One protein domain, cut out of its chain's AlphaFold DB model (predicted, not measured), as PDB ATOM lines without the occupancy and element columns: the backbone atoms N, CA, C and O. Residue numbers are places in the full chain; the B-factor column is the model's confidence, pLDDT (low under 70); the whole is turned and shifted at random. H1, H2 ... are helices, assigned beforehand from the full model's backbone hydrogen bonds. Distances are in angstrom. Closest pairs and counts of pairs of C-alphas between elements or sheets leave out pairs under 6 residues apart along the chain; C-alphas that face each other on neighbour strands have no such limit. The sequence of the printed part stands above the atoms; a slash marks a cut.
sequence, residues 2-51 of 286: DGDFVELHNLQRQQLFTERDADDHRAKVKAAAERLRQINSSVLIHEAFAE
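This is residues 2 to 51 of the 286 residues of the protein "Molybdopterin biosynthesis protein MoeB" of Geomicrobium sp. JCM 19037 (UniProt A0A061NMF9). With little regular structure, this is one helix, H2, with the short H1 near its first half; a long unnamed stretch, residues 2 to 18, lies before H1, and another, residues 40 to 51, folds back from the end of H2, bringing the two ends of the printed part near each other. Residues 38 to 43 stick out. The printed part has 50 residues with two named helices, H1 then H2, and no named strand; the class is all helix, with only 17 residues in named elements. It is compact, with a radius of gyration of the C-alphas of 10.8 A and spans of 31 by 23 by 18 A.

Look first at H2, residues 28 to 39. H1, residues 19 to 23, is close but not clearly touching; the closest C-alphas, those of Asp 21 and Ala 31, are 6.9 A apart. In both helices every O i to N i+4 pair is within hydrogen-bond range.

Find C-alpha 28 at (-29.433, 43.291, -33.806); from there H2 runs 16.5 A to C-alpha 39 at (-22.985, 30.486, -25.678). H1 begins at C-alpha 19, (-39.694, 36.047, -32.849), and measures 6.2 A.

The C-alphas of His 9 and Ser 42 are the two farthest apart, 31.7 A. The link from H1 to H2 is tight. The printed part has no cut, and no printed residue is under 70 in pLDDT.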
ATOM      1  N   ASP A   2     -23.723  46.628 -36.264       92.12
ATOM      2  CA  ASP A   2     -24.937  46.581 -37.087       92.12
ATOM      3  C   ASP A   2     -25.835  47.767 -36.696       92.12
ATOM      4  O   ASP A   2     -25.939  48.098 -35.509       92.12
ATOM      5  N   GLY A   3     -26.452  48.421 -37.678       87.00
ATOM      6  CA  GLY A   3     -27.356  49.546 -37.463       87.00
ATOM      7  C   GLY A   3     -28.821  49.140 -37.286       87.00
ATOM      8  O   GLY A   3     -29.636  49.972 -36.889       87.00
ATOM      9  N   ASP A   4     -29.189  47.898 -37.555       87.62
ATOM     10  CA  ASP A   4     -30.589  47.540 -37.723       87.62
ATOM     11  C   ASP A   4     -31.213  46.881 -36.491       87.62
ATOM     12  O   ASP A   4     -30.566  46.498 -35.506       87.62
ATOM     13  N   PHE A   5     -32.527  46.714 -36.590       87.12
ATOM     14  CA  PHE A   5     -33.352  45.970 -35.654       87.12
ATOM     15  C   PHE A   5     -33.654  44.576 -36.185       87.12
ATOM     16  O   PHE A   5     -33.574  44.302 -37.384       87.12
ATOM     17  N   VAL A   6     -33.988  43.675 -35.270       90.62
ATOM     18  CA  VAL A   6     -34.508  42.361 -35.635       90.62
ATOM     19  C   VAL A   6     -35.907  42.536 -36.223       90.62
ATOM     20  O   VAL A   6     -36.752  43.214 -35.642       90.62
ATOM     21  N   GLU A   7     -36.162  41.895 -37.363       87.19
ATOM     22  CA  GLU A   7     -37.471  41.895 -38.019       87.19
ATOM     23  C   GLU A   7     -37.900  40.464 -38.355       87.19
ATOM     24  O   GLU A   7     -37.074  39.619 -38.704       87.19
ATOM     25  N   LEU A   8     -39.206  40.194 -38.276       88.38
ATOM     26  CA  LEU A   8     -39.770  38.848 -38.439       88.38
ATOM     27  C   LEU A   8     -39.377  38.199 -39.777       88.38
ATOM     28  O   LEU A   8     -38.993  37.033 -39.820       88.38
ATOM     29  N   HIS A   9     -39.401  38.972 -40.866       85.62
ATOM     30  CA  HIS A   9     -39.055  38.497 -42.209       85.62
ATOM     31  C   HIS A   9     -37.548  38.263 -42.415       85.62
ATOM     32  O   HIS A   9     -37.124  37.979 -43.535       85.62
ATOM     33  N   ASN A  10     -36.717  38.444 -41.386       89.62
ATOM     34  CA  ASN A  10     -35.293  38.131 -41.422       89.62
ATOM     35  C   ASN A  10     -34.962  36.815 -40.706       89.62
ATOM     36  O   ASN A  10     -33.896  36.235 -40.942       89.62
ATOM     37  N   LEU A  11     -35.878  36.294 -39.883       93.00
ATOM     38  CA  LEU A  11     -35.628  35.136 -39.021       93.00
ATOM     39  C   LEU A  11     -35.388  33.834 -39.790       93.00
ATOM     40  O   LEU A  11     -34.622  32.993 -39.330       93.00
ATOM     41  N   GLN A  12     -35.942  33.683 -40.996       91.69
ATOM     42  CA  GLN A  12     -35.699  32.506 -41.838       91.69
ATOM     43  C   GLN A  12     -34.227  32.347 -42.252       91.69
ATOM     44  O   GLN A  12     -33.841  31.278 -42.716       91.69
ATOM     45  N   ARG A  13     -33.403  33.397 -42.098       92.19
ATOM     46  CA  ARG A  13     -31.968  33.378 -42.419       92.19
ATOM     47  C   ARG A  13     -31.042  33.883 -41.306       92.19
ATOM     48  O   ARG A  13     -29.862  33.549 -41.324       92.19
ATOM     49  N   GLN A  14     -31.551  34.624 -40.320       94.31
ATOM     50  CA  GLN A  14     -30.766  35.179 -39.209       94.31
ATOM     51  C   GLN A  14     -30.980  34.384 -37.909       94.31
ATOM     52  O   GLN A  14     -31.724  34.782 -37.016       94.31
ATOM     53  N   GLN A  15     -30.288  33.250 -37.790       92.25
ATOM     54  CA  GLN A  15     -30.526  32.239 -36.744       92.25
ATOM     55  C   GLN A  15     -30.126  32.652 -35.313       92.25
ATOM     56  O   GLN A  15     -30.424  31.935 -34.357       92.25
ATOM     57  N   LEU A  16     -29.442  33.789 -35.136       95.31
ATOM     58  CA  LEU A  16     -29.121  34.310 -33.803       95.31
ATOM     59  C   LEU A  16     -30.340  34.907 -33.085       95.31
ATOM     60  O   LEU A  16     -30.305  35.038 -31.861       95.31
ATOM     61  N   PHE A  17     -31.401  35.244 -33.822       97.06
ATOM     62  CA  PHE A  17     -32.558  35.972 -33.311       97.06
ATOM     63  C   PHE A  17     -33.805  35.091 -33.202       97.06
ATOM     64  O   PHE A  17     -33.885  34.007 -33.779       97.06
ATOM     65  N   THR A  18     -34.788  35.567 -32.443       96.94
ATOM     66  CA  THR A  18     -36.076  34.901 -32.216       96.94
ATOM     67  C   THR A  18     -37.249  35.816 -32.567       96.94
ATOM     68  O   THR A  18     -37.074  37.026 -32.706       96.94
ATOM     69  N   GLU A  19     -38.462  35.258 -32.659       96.50
ATOM     70  CA  GLU A  19     -39.694  36.047 -32.849       96.50
ATOM     71  C   GLU A  19     -39.869  37.099 -31.752       96.50
ATOM     72  O   GLU A  19     -40.204  38.242 -32.040       96.50
ATOM     73  N   ARG A  20     -39.509  36.760 -30.510       95.25
ATOM     74  CA  ARG A  20     -39.531  37.711 -29.399       95.25
ATOM     75  C   ARG A  20     -38.597  38.901 -29.626       95.25
ATOM     76  O   ARG A  20     -38.978  40.025 -29.328       95.25
ATOM     77  N   ASP A  21     -37.388  38.678 -30.147       95.38
ATOM     78  CA  ASP A  21     -36.457  39.781 -30.426       95.38
ATOM     79  C   ASP A  21     -37.012  40.729 -31.508       95.38
ATOM     80  O   ASP A  21     -36.784  41.939 -31.431       95.38
ATOM     81  N   ALA A  22     -37.758  40.187 -32.483       88.69
ATOM     82  CA  ALA A  22     -38.481  40.969 -33.486       88.69
ATOM     83  C   ALA A  22     -39.659  41.748 -32.878       88.69
ATOM     84  O   ALA A  22     -39.773  42.953 -33.108       88.69
ATOM     85  N   ASP A  23     -40.504  41.102 -32.072       85.94
ATOM     86  CA  ASP A  23     -41.649  41.746 -31.414       85.94
ATOM     87  C   ASP A  23     -41.202  42.899 -30.506       85.94
ATOM     88  O   ASP A  23     -41.752  44.006 -30.554       85.94
ATOM     89  N   ASP A  24     -40.129  42.674 -29.746       85.06
ATOM     90  CA  ASP A  24     -39.524  43.658 -28.848       85.06
ATOM     91  C   ASP A  24     -38.730  44.749 -29.600       85.06
ATOM     92  O   ASP A  24     -38.234  45.684 -28.968       85.06
ATOM     93  N   HIS A  25     -38.613  44.663 -30.935       83.25
ATOM     94  CA  HIS A  25     -37.825  45.568 -31.781       83.25
ATOM     95  C   HIS A  25     -36.419  45.771 -31.206       83.25
ATOM     96  O   HIS A  25     -35.979  46.893 -30.927       83.25
ATOM     97  N   ARG A  26     -35.712  44.665 -30.961       87.94
ATOM     98  CA  ARG A  26     -34.368  44.716 -30.386       87.94
ATOM     99  C   ARG A  26     -33.343  45.070 -31.449       87.94
ATOM    100  O   ARG A  26     -33.392  44.570 -32.570       87.94
ATOM    101  N   ALA A  27     -32.377  45.911 -31.084       90.56
ATOM    102  CA  ALA A  27     -31.215  46.166 -31.928       90.56
ATOM    103  C   ALA A  27     -30.453  44.850 -32.164       90.56
ATOM    104  O   ALA A  27     -30.153  44.143 -31.192       90.56
ATOM    105  N   LYS A  28     -30.104  44.546 -33.423       96.38
ATOM    106  CA  LYS A  28     -29.433  43.291 -33.806       96.38
ATOM    107  C   LYS A  28     -28.170  43.054 -32.981       96.38
ATOM    108  O   LYS A  28     -27.989  41.968 -32.439       96.38
ATOM    109  N   VAL A  29     -27.337  44.084 -32.795       97.06
ATOM    110  CA  VAL A  29     -26.105  43.980 -31.989       97.06
ATOM    111  C   VAL A  29     -26.361  43.593 -30.533       97.06
ATOM    112  O   VAL A  29     -25.619  42.772 -29.998       97.06
ATOM    113  N   LYS A  30     -27.429  44.116 -29.911       95.56
ATOM    114  CA  LYS A  30     -27.765  43.832 -28.508       95.56
ATOM    115  C   LYS A  30     -28.269  42.397 -28.353       95.56
ATOM    116  O   LYS A  30     -27.807  41.672 -27.475       95.56
ATOM    117  N   ALA A  31     -29.184  41.976 -29.229       97.19
ATOM    118  CA  ALA A  31     -29.717  40.614 -29.228       97.19
ATOM    119  C   ALA A  31     -28.622  39.572 -29.533       97.19
ATOM    120  O   ALA A  31     -28.504  38.567 -28.831       97.19
ATOM    121  N   ALA A  32     -27.762  39.848 -30.521       97.69
ATOM    122  CA  ALA A  32     -26.648  38.975 -30.875       97.69
ATOM    123  C   ALA A  32     -25.647  38.838 -29.722       97.69
ATOM    124  O   ALA A  32     -25.267  37.723 -29.371       97.69
ATOM    125  N   ALA A  33     -25.240  39.946 -29.097       97.88
ATOM    126  CA  ALA A  33     -24.279  39.909 -28.003       97.88
ATOM    127  C   ALA A  33     -24.816  39.182 -26.766       97.88
ATOM    128  O   ALA A  33     -24.085  38.409 -26.151       97.88
ATOM    129  N   GLU A  34     -26.091  39.373 -26.413       96.62
ATOM    130  CA  GLU A  34     -26.719  38.607 -25.331       96.62
ATOM    131  C   GLU A  34     -26.688  37.103 -25.622       96.62
ATOM    132  O   GLU A  34     -26.230  36.327 -24.781       96.62
ATOM    133  N   ARG A  35     -27.096  36.692 -26.830       97.38
ATOM    134  CA  ARG A  35     -27.067  35.281 -27.228       97.38
ATOM    135  C   ARG A  35     -25.649  34.711 -27.207       97.38
ATOM    136  O   ARG A  35     -25.437  33.613 -26.701       97.38
ATOM    137  N   LEU A  36     -24.669  35.441 -27.735       97.56
ATOM    138  CA  LEU A  36     -23.277  34.992 -27.781       97.56
ATOM    139  C   LEU A  36     -22.664  34.862 -26.377       97.56
ATOM    140  O   LEU A  36     -21.949  33.893 -26.130       97.56
ATOM    141  N   ARG A  37     -22.999  35.751 -25.431       97.69
ATOM    142  CA  ARG A  37     -22.573  35.623 -24.021       97.69
ATOM    143  C   ARG A  37     -23.167  34.390 -23.334       97.69
ATOM    144  O   ARG A  37     -22.517  33.821 -22.463       97.69
ATOM    145  N   GLN A  38     -24.373  33.965 -23.718       97.62
ATOM    146  CA  GLN A  38     -24.965  32.712 -23.229       97.62
ATOM    147  C   GLN A  38     -24.249  31.479 -23.796       97.62
ATOM    148  O   GLN A  38     -24.143  30.468 -23.108       97.62
ATOM    149  N   ILE A  39     -23.753  31.561 -25.035       97.81
ATOM    150  CA  ILE A  39     -22.985  30.486 -25.678       97.81
ATOM    151  C   ILE A  39     -21.587  30.375 -25.059       97.81
ATOM    152  O   ILE A  39     -21.138  29.273 -24.748       97.81
ATOM    153  N   ASN A  40     -20.893  31.500 -24.882       98.12
ATOM    154  CA  ASN A  40     -19.580  31.539 -24.250       98.12
ATOM    155  C   ASN A  40     -19.370  32.851 -23.482       98.12
ATOM    156  O   ASN A  40     -19.055  33.893 -24.060       98.12
ATOM    157  N   SER A  41     -19.489  32.782 -22.158       97.25
ATOM    158  CA  SER A  41     -19.351  33.939 -21.271       97.25
ATOM    159  C   SER A  41     -17.906  34.407 -21.071       97.25
ATOM    160  O   SER A  41     -17.702  35.485 -20.515       97.25
ATOM    161  N   SER A  42     -16.900  33.643 -21.519       98.31
ATOM    162  CA  SER A  42     -15.490  34.039 -21.407       98.31
ATOM    163  C   SER A  42     -15.040  35.000 -22.509       98.31
ATOM    164  O   SER A  42     -13.930  35.525 -22.438       98.31
ATOM    165  N   VAL A  43     -15.849  35.194 -23.555       97.38
ATOM    166  CA  VAL A  43     -15.518  36.069 -24.685       97.38
ATOM    167  C   VAL A  43     -15.959  37.495 -24.376       97.38
ATOM    168  O   VAL A  43     -17.103  37.747 -23.995       97.38
ATOM    169  N   LEU A  44     -15.050  38.447 -24.583       97.31
ATOM    170  CA  LEU A  44     -15.368  39.865 -24.520       97.31
ATOM    171  C   LEU A  44     -16.068  40.291 -25.815       97.31
ATOM    172  O   LEU A  44     -15.535  40.106 -26.906       97.31
ATOM    173  N   ILE A  45     -17.267  40.862 -25.690       97.38
ATOM    174  CA  ILE A  45     -18.079  41.302 -26.830       97.38
ATOM    175  C   ILE A  45     -18.314  42.802 -26.724       97.38
ATOM    176  O   ILE A  45     -18.970  43.261 -25.785       97.38
ATOM    177  N   HIS A  46     -17.807  43.529 -27.719       95.69
ATOM    178  CA  HIS A  46     -18.052  44.953 -27.913       95.69
ATOM    179  C   HIS A  46     -19.142  45.154 -28.964       95.69
ATOM    180  O   HIS A  46     -19.030  44.716 -30.109       95.69
ATOM    181  N   GLU A  47     -20.221  45.810 -28.556       94.94
ATOM    182  CA  GLU A  47     -21.374  46.094 -29.402       94.94
ATOM    183  C   GLU A  47     -21.236  47.493 -30.002       94.94
ATOM    184  O   GLU A  47     -20.932  48.448 -29.293       94.94
ATOM    185  N   ALA A  48     -21.507  47.622 -31.299       92.75
ATOM    186  CA  ALA A  48     -21.557  48.908 -31.983       92.75
ATOM    187  C   ALA A  48     -22.874  48.992 -32.751       92.75
ATOM    188  O   ALA A  48     -23.018  48.351 -33.799       92.75
ATOM    189  N   PHE A  49     -23.834  49.728 -32.188       89.81
ATOM    190  CA  PHE A  49     -25.102  50.035 -32.846       89.81
ATOM    191  C   PHE A  49     -24.905  51.228 -33.781       89.81
ATOM    192  O   PHE A  49     -25.198  52.368 -33.431       89.81
ATOM    193  N   ALA A  50     -24.296  50.953 -34.927       86.25
ATOM    194  CA  ALA A  50     -23.886  51.941 -35.906       86.25
ATOM    195  C   ALA A  50     -23.710  51.266 -37.266       86.25
ATOM    196  O   ALA A  50     -23.529  50.050 -37.352       86.25
ATOM    197  N   GLU A  51     -23.712  52.073 -38.318       84.62
ATOM    198  CA  GLU A  51     -23.317  51.650 -39.658       84.62
ATOM    199  C   GLU A  51     -21.892  52.105 -39.947       84.62
ATOM    200  O   GLU A  51     -21.482  53.201 -39.548       84.62
TER     201      GLU A  51